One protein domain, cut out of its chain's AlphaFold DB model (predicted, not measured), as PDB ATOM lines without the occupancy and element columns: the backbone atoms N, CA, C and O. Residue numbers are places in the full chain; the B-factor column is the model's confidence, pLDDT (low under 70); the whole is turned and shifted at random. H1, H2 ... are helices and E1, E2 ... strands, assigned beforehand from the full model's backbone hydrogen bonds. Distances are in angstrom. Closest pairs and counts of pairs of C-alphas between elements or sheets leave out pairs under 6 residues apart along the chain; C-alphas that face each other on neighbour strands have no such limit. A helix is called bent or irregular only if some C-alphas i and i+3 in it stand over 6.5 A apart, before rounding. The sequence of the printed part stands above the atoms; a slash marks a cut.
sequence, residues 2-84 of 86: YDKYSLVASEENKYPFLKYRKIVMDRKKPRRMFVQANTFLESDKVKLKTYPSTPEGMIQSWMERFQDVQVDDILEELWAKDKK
ATOM      1  N   TYR A   2      32.585  56.685 -18.136       92.81
ATOM      2  CA  TYR A   2      31.644  56.097 -19.103       92.81
ATOM      3  C   TYR A   2      30.520  57.062 -19.520       92.81
ATOM      4  O   TYR A   2      30.346  57.305 -20.711       92.81
ATOM      5  N   ASP A   3      29.877  57.715 -18.546       91.50
ATOM      6  CA  ASP A   3      28.725  58.602 -18.781       91.50
ATOM      7  C   ASP A   3      29.019  59.739 -19.762       91.50
ATOM      8  O   ASP A   3      28.173  60.112 -20.570       91.50
ATOM      9  N   LYS A   4      30.256  60.252 -19.744       87.75
ATOM     10  CA  LYS A   4      30.706  61.298 -20.668       87.75
ATOM     11  C   LYS A   4      30.662  60.826 -22.122       87.75
ATOM     12  O   LYS A   4      30.299  61.603 -22.996       87.75
ATOM     13  N   TYR A   5      31.060  59.583 -22.388       88.38
ATOM     14  CA  TYR A   5      31.126  59.036 -23.745       88.38
ATOM     15  C   TYR A   5      29.805  58.410 -24.202       88.38
ATOM     16  O   TYR A   5      29.569  58.322 -25.403       88.38
ATOM     17  N   SER A   6      28.938  58.000 -23.273       91.12
ATOM     18  CA  SER A   6      27.590  57.510 -23.587       91.12
ATOM     19  C   SER A   6      26.534  58.619 -23.672       91.12
ATOM     20  O   SER A   6      25.408  58.341 -24.082       91.12
ATOM     21  N   LEU A   7      26.858  59.861 -23.288       90.81
ATOM     22  CA  LEU A   7      25.935  60.994 -23.358       90.81
ATOM     23  C   LEU A   7      25.533  61.303 -24.809       90.81
ATOM     24  O   LEU A   7      26.364  61.646 -25.651       90.81
ATOM     25  N   VAL A   8      24.229  61.265 -25.085       89.31
ATOM     26  CA  VAL A   8      23.652  61.608 -26.394       89.31
ATOM     27  C   VAL A   8      22.959  62.970 -26.306       89.31
ATOM     28  O   VAL A   8      21.766  63.051 -26.028       89.31
ATOM     29  N   ALA A   9      23.706  64.049 -26.550       82.94
ATOM     30  CA  ALA A   9      23.197  65.428 -26.549       82.94
ATOM     31  C   ALA A   9      23.154  66.039 -27.963       82.94
ATOM     32  O   ALA A   9      23.871  65.595 -28.862       82.94
ATOM     33  N   SER A  10      22.303  67.055 -28.164       70.50
ATOM     34  CA  SER A  10      22.124  67.720 -29.473       70.50
ATOM     35  C   SER A  10      22.806  69.073 -29.610       70.50
ATOM     36  O   SER A  10      23.152  69.438 -30.729       70.50
ATOM     37  N   GLU A  11      22.928  69.823 -28.515       67.94
ATOM     38  CA  GLU A  11      23.307  71.244 -28.549       67.94
ATOM     39  C   GLU A  11      24.724  71.487 -28.014       67.94
ATOM     40  O   GLU A  11      25.407  72.391 -28.478       67.94
ATOM     41  N   GLU A  12      25.210  70.627 -27.116       65.62
ATOM     42  CA  GLU A  12      26.524  70.769 -26.467       65.62
ATOM     43  C   GLU A  12      27.668  70.064 -27.215       65.62
ATOM     44  O   GLU A  12      28.840  70.231 -26.881       65.62
ATOM     45  N   ASN A  13      27.352  69.263 -28.239       66.44
ATOM     46  CA  ASN A  13      28.312  68.388 -28.910       66.44
ATOM     47  C   ASN A  13      28.530  68.769 -30.375       66.44
ATOM     48  O   ASN A  13      27.613  69.194 -31.074       66.44
ATOM     49  N   LYS A  14      29.742  68.486 -30.876       82.56
ATOM     50  CA  LYS A  14      30.148  68.648 -32.286       82.56
ATOM     51  C   LYS A  14      29.146  68.053 -33.292       82.56
ATOM     52  O   LYS A  14      29.083  68.508 -34.430       82.56
ATOM     53  N   TYR A  15      28.385  67.033 -32.886       87.31
ATOM     54  CA  TYR A  15      27.407  66.346 -33.723       87.31
ATOM     55  C   TYR A  15      26.038  66.258 -33.024       87.31
ATOM     56  O   TYR A  15      25.978  65.826 -31.869       87.31
ATOM     57  N   PRO A  16      24.924  66.580 -33.713       91.38
ATOM     58  CA  PRO A  16      23.583  66.564 -33.131       91.38
ATOM     59  C   PRO A  16      22.977  65.147 -33.129       91.38
ATOM     60  O   PRO A  16      22.033  64.847 -33.868       91.38
ATOM     61  N   PHE A  17      23.513  64.248 -32.301       92.25
ATOM     62  CA  PHE A  17      23.185  62.817 -32.348       92.25
ATOM     63  C   PHE A  17      21.697  62.486 -32.128       92.25
ATOM     64  O   PHE A  17      21.213  61.529 -32.737       92.25
ATOM     65  N   LEU A  18      20.921  63.267 -31.355       91.88
ATOM     66  CA  LEU A  18      19.471  63.009 -31.230       91.88
ATOM     67  C   LEU A  18      18.710  63.312 -32.529       91.88
ATOM     68  O   LEU A  18      17.756  62.605 -32.854       91.88
ATOM     69  N   LYS A  19      19.146  64.307 -33.317       91.81
ATOM     70  CA  LYS A  19      18.568  64.567 -34.647       91.81
ATOM     71  C   LYS A  19      18.880  63.408 -35.596       91.81
ATOM     72  O   LYS A  19      17.992  62.940 -36.307       91.81
ATOM     73  N   TYR A  20      20.105  62.879 -35.554       92.94
ATOM     74  CA  TYR A  20      20.481  61.694 -36.335       92.94
ATOM     75  C   TYR A  20      19.717  60.444 -35.909       92.94
ATOM     76  O   TYR A  20      19.321  59.659 -36.770       92.94
ATOM     77  N   ARG A  21      19.428  60.281 -34.612       94.56
ATOM     78  CA  ARG A  21      18.619  59.167 -34.108       94.56
ATOM     79  C   ARG A  21      17.272  59.081 -34.823       94.56
ATOM     80  O   ARG A  21      16.860  57.974 -35.143       94.56
ATOM     81  N   LYS A  22      16.608  60.206 -35.115       95.00
ATOM     82  CA  LYS A  22      15.342  60.199 -35.873       95.00
ATOM     83  C   LYS A  22      15.518  59.528 -37.239       95.00
ATOM     84  O   LYS A  22      14.837  58.555 -37.529       95.00
ATOM     85  N   ILE A  23      16.530  59.946 -37.997       96.56
ATOM     86  CA  ILE A  23      16.851  59.375 -39.315       96.56
ATOM     87  C   ILE A  23      17.215  57.884 -39.211       96.56
ATOM     88  O   ILE A  23      16.806  57.084 -40.050       96.56
ATOM     89  N   VAL A  24      17.982  57.492 -38.186       97.12
ATOM     90  CA  VAL A  24      18.349  56.086 -37.940       97.12
ATOM     91  C   VAL A  24      17.110  55.238 -37.659       97.12
ATOM     92  O   VAL A  24      16.994  54.138 -38.194       97.12
ATOM     93  N   MET A  25      16.186  55.746 -36.841       97.12
ATOM     94  CA  MET A  25      14.949  55.046 -36.506       97.12
ATOM     95  C   MET A  25      14.025  54.920 -37.718       97.12
ATOM     96  O   MET A  25      13.518  53.827 -37.956       97.12
ATOM     97  N   ASP A  26      13.896  55.975 -38.526       97.56
ATOM     98  CA  ASP A  26      13.091  55.968 -39.756       97.56
ATOM     99  C   ASP A  26      13.622  54.957 -40.790       97.56
ATOM    100  O   ASP A  26      12.873  54.433 -41.610       97.56
ATOM    101  N   ARG A  27      14.925  54.644 -40.746       97.50
ATOM    102  CA  ARG A  27      15.596  53.691 -41.651       97.50
ATOM    103  C   ARG A  27      15.901  52.339 -41.003       97.50
ATOM    104  O   ARG A  27      16.627  51.526 -41.586       97.50
ATOM    105  N   LYS A  28      15.396  52.085 -39.794       97.56
ATOM    106  CA  LYS A  28      15.689  50.863 -39.041       97.56
ATOM    107  C   LYS A  28      15.139  49.646 -39.782       97.56
ATOM    108  O   LYS A  28      13.945  49.540 -40.035       97.56
ATOM    109  N   LYS A  29      16.010  48.678 -40.064       96.88
ATOM    110  CA  LYS A  29      15.595  47.363 -40.566       96.88
ATOM    111  C   LYS A  29      15.259  46.436 -39.389       96.88
ATOM    112  O   LYS A  29      15.966  46.489 -38.376       96.88
ATOM    113  N   PRO A  30      14.220  45.587 -39.495       95.00
ATOM    114  CA  PRO A  30      13.970  44.534 -38.517       95.00
ATOM    115  C   PRO A  30      15.213  43.663 -38.313       95.00
ATOM    116  O   PRO A  30      15.979  43.424 -39.254       95.00
ATOM    117  N   ARG A  31      15.440  43.198 -37.080       94.75
ATOM    118  CA  ARG A  31      16.546  42.272 -36.812       94.75
ATOM    119  C   ARG A  31      16.246  40.936 -37.483       94.75
ATOM    120  O   ARG A  31      15.120  40.455 -37.427       94.75
ATOM    121  N   ARG A  32      17.260  40.362 -38.129       92.69
ATOM    122  CA  ARG A  32      17.140  39.052 -38.772       92.69
ATOM    123  C   ARG A  32      16.960  37.978 -37.707       92.69
ATOM    124  O   ARG A  32      17.640  38.011 -36.682       92.69
ATOM    125  N   MET A  33      16.080  37.032 -37.995       93.31
ATOM    126  CA  MET A  33      15.914  35.813 -37.219       93.31
ATOM    127  C   MET A  33      16.737  34.708 -37.881       93.31
ATOM    128  O   MET A  33      16.726  34.583 -39.105       93.31
ATOM    129  N   PHE A  34      17.468  33.938 -37.079       94.75
ATOM    130  CA  PHE A  34      18.261  32.809 -37.556       94.75
ATOM    131  C   PHE A  34      17.576  31.512 -37.164       94.75
ATOM    132  O   PHE A  34      17.236  31.316 -35.997       94.75
ATOM    133  N   VAL A  35      17.390  30.633 -38.140       97.25
ATOM    134  CA  VAL A  35      16.867  29.290 -37.901       97.25
ATOM    135  C   VAL A  35      18.034  28.381 -37.546       97.25
ATOM    136  O   VAL A  35      19.021  28.318 -38.278       97.25
ATOM    137  N   GLN A  36      17.943  27.724 -36.391       97.62
ATOM    138  CA  GLN A  36      18.993  26.843 -35.894       97.62
ATOM    139  C   GLN A  36      18.698  25.395 -36.272       97.62
ATOM    140  O   GLN A  36      17.548  24.961 -36.260       97.62
ATOM    141  N   ALA A  37      19.753  24.650 -36.587       97.50
ATOM    142  CA  ALA A  37      19.667  23.215 -36.804       97.50
ATOM    143  C   ALA A  37      19.394  22.471 -35.486       97.50
ATOM    144  O   ALA A  37      19.729  22.961 -34.404       97.50
ATOM    145  N   ASN A  38      18.826  21.275 -35.604       97.06
ATOM    146  CA  ASN A  38      18.673  20.328 -34.504       97.06
ATOM    147  C   ASN A  38      19.569  19.117 -34.729       97.06
ATOM    148  O   ASN A  38      19.917  18.782 -35.862       97.06
ATOM    149  N   THR A  39      19.927  18.452 -33.641       95.88
ATOM    150  CA  THR A  39      20.656  17.188 -33.668       95.88
ATOM    151  C   THR A  39      19.779  16.088 -33.108       95.88
ATOM    152  O   THR A  39      19.214  16.253 -32.030       95.88
ATOM    153  N   PHE A  40      19.708  14.967 -33.815       93.88
ATOM    154  CA  PHE A  40      18.958  13.787 -33.401       93.88
ATOM    155  C   PHE A  40      19.910  12.610 -33.250       93.88
ATOM    156  O   PHE A  40      20.841  12.456 -34.047       93.88
ATOM    157  N   LEU A  41      19.685  11.788 -32.229       92.75
ATOM    158  CA  LEU A  41      20.389  10.526 -32.075       92.75
ATOM    159  C   LEU A  41      19.620   9.453 -32.848       92.75
ATOM    160  O   LEU A  41      18.491   9.123 -32.498       92.75
ATOM    161  N   GLU A  42      20.225   8.914 -33.904       90.38
ATOM    162  CA  GLU A  42      19.688   7.766 -34.632       90.38
ATOM    163  C   GLU A  42      20.623   6.571 -34.442       90.38
ATOM    164  O   GLU A  42      21.748   6.543 -34.956       90.38
ATOM    165  N   SER A  43      20.146   5.589 -33.676       89.06
ATOM    166  CA  SER A  43      20.937   4.467 -33.164       89.06
ATOM    167  C   SER A  43      22.135   4.949 -32.336       89.06
ATOM    168  O   SER A  43      21.972   5.260 -31.163       89.06
ATOM    169  N   ASP A  44      23.316   5.048 -32.950       92.56
ATOM    170  CA  ASP A  44      24.579   5.444 -32.308       92.56
ATOM    171  C   ASP A  44      25.296   6.556 -33.101       92.56
ATOM    172  O   ASP A  44      26.508   6.755 -33.027       92.56
ATOM    173  N   LYS A  45      24.550   7.264 -33.959       95.12
ATOM    174  CA  LYS A  45      25.065   8.372 -34.769       95.12
ATOM    175  C   LYS A  45      24.217   9.613 -34.562       95.12
ATOM    176  O   LYS A  45      22.991   9.567 -34.605       95.12
ATOM    177  N   VAL A  46      24.892  10.747 -34.408       96.12
ATOM    178  CA  VAL A  46      24.241  12.054 -34.360       96.12
ATOM    179  C   VAL A  46      23.997  12.538 -35.784       96.12
ATOM    180  O   VAL A  46      24.935  12.674 -36.573       96.12
ATOM    181  N   LYS A  47      22.738  12.820 -36.116       96.31
ATOM    182  CA  LYS A  47      22.354  13.454 -37.378       96.31
ATOM    183  C   LYS A  47      22.010  14.915 -37.160       96.31
ATOM    184  O   LYS A  47      21.267  15.257 -36.245       96.31
ATOM    185  N   LEU A  48      22.525  15.770 -38.039       97.06
ATOM    186  CA  LEU A  48      22.189  17.189 -38.086       97.06
ATOM    187  C   LEU A  48      21.015  17.403 -39.046       97.06
ATOM    188  O   LEU A  48      21.111  17.062 -40.225       97.06
ATOM    189  N   LYS A  49      19.936  18.012 -38.561       97.31
ATOM    190  CA  LYS A  49      18.786  18.424 -39.365       97.31
ATOM    191  C   LYS A  49      18.753  19.942 -39.471       97.31
ATOM    192  O   LYS A  49      18.675  20.644 -38.463       97.31
ATOM    193  N   THR A  50      18.824  20.447 -40.696       97.88
ATOM    194  CA  THR A  50      18.699  21.873 -41.007       97.88
ATOM    195  C   THR A  50      17.277  22.198 -41.451       97.88
ATOM    196  O   THR A  50      16.543  21.333 -41.928       97.88
ATOM    197  N   TYR A  51      16.890  23.461 -41.295       97.81
ATOM    198  CA  TYR A  51      15.558  23.951 -41.633       97.81
ATOM    199  C   TYR A  51      15.672  25.181 -42.547       97.81
ATOM    200  O   TYR A  51      16.674  25.902 -42.471       97.81
ATOM    201  N   PRO A  52      14.675  25.449 -43.411       97.31
ATOM    202  CA  PRO A  52      14.655  26.654 -44.235       97.31
ATOM    203  C   PRO A  52      14.703  27.931 -43.387       97.31
ATOM    204  O   PRO A  52      14.120  27.989 -42.309       97.31
ATOM    205  N   SER A  53      15.341  28.989 -43.897       96.31
ATOM    206  CA  SER A  53      15.384  30.306 -43.238       96.31
ATOM    207  C   SER A  53      14.071  31.087 -43.427       96.31
ATOM    208  O   SER A  53      14.081  32.227 -43.900       96.31
ATOM    209  N   THR A  54      12.944  30.469 -43.076       96.19
ATOM    210  CA  THR A  54      11.591  31.041 -43.142       96.19
ATOM    211  C   THR A  54      10.922  30.992 -41.763       96.19
ATOM    212  O   THR A  54      11.406  30.275 -40.880       96.19
ATOM    213  N   PRO A  55       9.824  31.737 -41.534       95.81
ATOM    214  CA  PRO A  55       9.047  31.630 -40.297       95.81
ATOM    215  C   PRO A  55       8.591  30.195 -39.997       95.81
ATOM    216  O   PRO A  55       8.701  29.736 -38.865       95.81
ATOM    217  N   GLU A  56       8.160  29.453 -41.014       97.38
ATOM    218  CA  GLU A  56       7.717  28.061 -40.883       97.38
ATOM    219  C   GLU A  56       8.892  27.149 -40.522       97.38
ATOM    220  O   GLU A  56       8.775  26.316 -39.629       97.38
ATOM    221  N   GLY A  57      10.055  27.351 -41.155       97.31
ATOM    222  CA  GLY A  57      11.278  26.632 -40.799       97.31
ATOM    223  C   GLY A  57      11.731  26.922 -39.366       97.31
ATOM    224  O   GLY A  57      12.177  26.013 -38.666       97.31
ATOM    225  N   MET A  58      11.551  28.160 -38.890       97.12
ATOM    226  CA  MET A  58      11.782  28.516 -37.491       97.12
ATOM    227  C   MET A  58      10.848  27.746 -36.557       97.12
ATOM    228  O   MET A  58      11.336  27.117 -35.622       97.12
ATOM    229  N   ILE A  59       9.540  27.759 -36.815       96.06
ATOM    230  CA  ILE A  59       8.546  27.056 -35.989       96.06
ATOM    231  C   ILE A  59       8.841  25.555 -35.959       96.06
ATOM    232  O   ILE A  59       8.954  24.973 -34.879       96.06
ATOM    233  N   GLN A  60       9.074  24.943 -37.123       96.62
ATOM    234  CA  GLN A  60       9.394  23.520 -37.219       96.62
ATOM    235  C   GLN A  60      10.656  23.164 -36.420       96.62
ATOM    236  O   GLN A  60      10.690  22.140 -35.738       96.62
ATOM    237  N   SER A  61      11.679  24.029 -36.452       96.88
ATOM    238  CA  SER A  61      12.913  23.814 -35.688       96.88
ATOM    239  C   SER A  61      12.701  23.797 -34.172       96.88
ATOM    240  O   SER A  61      13.525  23.229 -33.462       96.88
ATOM    241  N   TRP A  62      11.632  24.411 -33.662       95.12
ATOM    242  CA  TRP A  62      11.274  24.382 -32.242       95.12
ATOM    243  C   TRP A  62      10.341  23.225 -31.909       95.12
ATOM    244  O   TRP A  62      10.589  22.536 -30.925       95.12
ATOM    245  N   MET A  63       9.342  22.957 -32.756       92.88
ATOM    246  CA  MET A  63       8.443  21.812 -32.578       92.88
ATOM    247  C   MET A  63       9.210  20.492 -32.469       92.88
ATOM    248  O   MET A  63       8.897  19.648 -31.640       92.88
ATOM    249  N   GLU A  64      10.246  20.314 -33.286       94.44
ATOM    250  CA  GLU A  64      11.044  19.087 -33.266       94.44
ATOM    251  C   GLU A  64      12.180  19.099 -32.232       94.44
ATOM    252  O   GLU A  64      12.920  18.123 -32.141       94.44
ATOM    253  N   ARG A  65      12.362  20.189 -31.477       94.25
ATOM    254  CA  ARG A  65      13.484  20.338 -30.537       94.25
ATOM    255  C   ARG A  65      13.270  19.571 -29.232       94.25
ATOM    256  O   ARG A  65      14.247  19.103 -28.656       94.25
ATOM    257  N   PHE A  66      12.023  19.461 -28.773       88.69
ATOM    258  CA  PHE A  66      11.675  18.947 -27.441       88.69
ATOM    259  C   PHE A  66      10.547  17.910 -27.498       88.69
ATOM    260  O   PHE A  66       9.520  18.069 -26.855       88.69
ATOM    261  N   GLN A  67      10.726  16.846 -28.283       76.19
ATOM    262  CA  GLN A  67       9.657  15.872 -28.550       76.19
ATOM    263  C   GLN A  67       9.167  15.107 -27.303       76.19
ATOM    264  O   GLN A  67       7.998  14.747 -27.255       76.19
ATOM    265  N   ASP A  68      10.021  14.922 -26.288       75.25
ATOM    266  CA  ASP A  68       9.740  14.050 -25.132       75.25
ATOM    267  C   ASP A  68       9.768  14.773 -23.773       75.25
ATOM    268  O   ASP A  68       9.882  14.138 -22.723       75.25
ATOM    269  N   VAL A  69       9.719  16.108 -23.756       77.44
ATOM    270  CA  VAL A  69       9.866  16.885 -22.516       77.44
ATOM    271  C   VAL A  69       8.601  17.699 -22.258       77.44
ATOM    272  O   VAL A  69       8.179  18.464 -23.118       77.44
ATOM    273  N   GLN A  70       8.034  17.587 -21.051       87.88
ATOM    274  CA  GLN A  70       6.896  18.393 -20.570       87.88
ATOM    275  C   GLN A  70       7.332  19.831 -20.230       87.88
ATOM    276  O   GLN A  70       7.152  20.317 -19.117       87.88
ATOM    277  N   VAL A  71       8.014  20.499 -21.165       90.38
ATOM    278  CA  VAL A  71       8.559  21.846 -20.944       90.38
ATOM    279  C   VAL A  71       7.431  22.850 -20.749       90.38
ATOM    280  O   VAL A  71       7.555  23.724 -19.895       90.38
ATOM    281  N   ASP A  72       6.348  22.715 -21.511       91.06
ATOM    282  CA  ASP A  72       5.228  23.655 -21.487       91.06
ATOM    283  C   ASP A  72       4.568  23.697 -20.100       91.06
ATOM    284  O   ASP A  72       4.485  24.771 -19.503       91.06
ATOM    285  N   ASP A  73       4.243  22.534 -19.523       94.19
ATOM    286  CA  ASP A  73       3.659  22.425 -18.177       94.19
ATOM    287  C   ASP A  73       4.588  23.024 -17.104       94.19
ATOM    288  O   ASP A  73       4.165  23.823 -16.268       94.19
ATOM    289  N   ILE A  74       5.889  22.704 -17.161       94.88
ATOM    290  CA  ILE A  74       6.885  23.231 -16.214       94.88
ATOM    291  C   ILE A  74       6.967  24.761 -16.303       94.88
ATOM    292  O   ILE A  74       7.053  25.446 -15.280       94.88
ATOM    293  N   LEU A  75       6.966  25.321 -17.516       95.06
ATOM    294  CA  LEU A  75       7.009  26.768 -17.718       95.06
ATOM    295  C   LEU A  75       5.747  27.451 -17.180       95.06
ATOM    296  O   LEU A  75       5.855  28.504 -16.546       95.06
ATOM    297  N   GLU A  76       4.573  26.855 -17.393       95.75
ATOM    298  CA  GLU A  76       3.302  27.367 -16.876       95.75
ATOM    299  C   GLU A  76       3.248  27.346 -15.344       95.75
ATOM    300  O   GLU A  76       2.877  28.348 -14.724       95.75
ATOM    301  N   GLU A  77       3.681  26.249 -14.716       97.38
ATOM    302  CA  GLU A  77       3.746  26.125 -13.258       97.38
ATOM    303  C   GLU A  77       4.676  27.172 -12.632       97.38
ATOM    304  O   GLU A  77       4.319  27.832 -11.647       97.38
ATOM    305  N   LEU A  78       5.865  27.359 -13.215       97.06
ATOM    306  CA  LEU A  78       6.831  28.358 -12.753       97.06
ATOM    307  C   LEU A  78       6.275  29.777 -12.893       97.06
ATOM    308  O   LEU A  78       6.361  30.568 -11.952       97.06
ATOM    309  N   TRP A  79       5.653  30.087 -14.031       97.06
ATOM    310  CA  TRP A  79       5.007  31.378 -14.237       97.06
ATOM    311  C   TRP A  79       3.887  31.627 -13.215       97.06
ATOM    312  O   TRP A  79       3.820  32.703 -12.616       97.06
ATOM    313  N   ALA A  80       3.035  30.629 -12.959       97.50
ATOM    314  CA  ALA A  80       1.939  30.740 -11.998       97.50
ATOM    315  C   ALA A  80       2.447  30.997 -10.570       97.50
ATOM    316  O   ALA A  80       1.869  31.807  -9.840       97.50
ATOM    317  N   LYS A  81       3.551  30.352 -10.184       97.88
ATOM    318  CA  LYS A  81       4.192  30.529  -8.875       97.88
ATOM    319  C   LYS A  81       4.711  31.955  -8.658       97.88
ATOM    320  O   LYS A  81       4.563  32.495  -7.557       97.88
ATOM    321  N   ASP A  82       5.272  32.565  -9.698       97.88
ATOM    322  CA  ASP A  82       5.882  33.898  -9.626       97.88
ATOM    323  C   ASP A  82       4.907  35.040  -9.941       97.88
ATOM    324  O   ASP A  82       5.242  36.211  -9.754       97.88
ATOM    325  N   LYS A  83       3.663  34.724 -10.313       97.00
ATOM    326  CA  LYS A  83       2.619  35.701 -10.653       97.00
ATOM    327  C   LYS A  83       2.353  36.751  -9.569       97.00
ATOM    328  O   LYS A  83       1.887  37.831  -9.872       97.00
ATOM    329  N   LYS A  84       2.647  36.475  -8.298       96.81
ATOM    330  CA  LYS A  84       2.492  37.459  -7.206       96.81
ATOM    331  C   LYS A  84       3.519  38.601  -7.240       96.81
ATOM    332  O   LYS A  84       3.389  39.548  -6.467       96.81
TER     333      LYS A  84
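This is residues 2 to 84 of the 86 residues of the protein "Dipeptidyl peptidase 3" of Araneus ventricosus (UniProt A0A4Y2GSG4). The hairpin E1 and E2, with H3 near its base, ends a stretched chain; a thin link runs to H2 and H1 at the other end, and H4 sticks out. The 83 printed residues include, in order, H1, H2, E1, E2, H3 and H4, of mixed class. The whole is extended, radius of gyration of the C-alphas 22.8 A, spanning 66 by 40 by 25 A.

E1, residues 38 to 42, and E2, residues 45 to 49, are antiparallel at 147 degrees; N 40 and O 47, 2.9 A apart, are within hydrogen-bond range. The closest C-alphas of E1 and H3, residues 55 to 63, are Asn 38 and Ser 61, 6.8 A apart. Every O i to N i+4 pair is within range in H3 and H1, residues 2 to 6; 5 of 6 are in H2, residues 17 to 26, and 9 of 10 in H4, residues 71 to 84.

E1 begins at C-alpha 38, (18.673, 20.328, -34.504). H4, 21.7 A from first to last C-alpha, ends at C-alpha 84, (2.492, 37.459, -7.206), and is irregular, the C-alphas of residues 81 and 84 being 7.3 A apart.

The farthest C-alphas, Glu 11 and Ser 43, are 67.0 A apart. The printed part has no cut, the link H2 to E1 is long, and pLDDT is under 70 at residues 11 to 13.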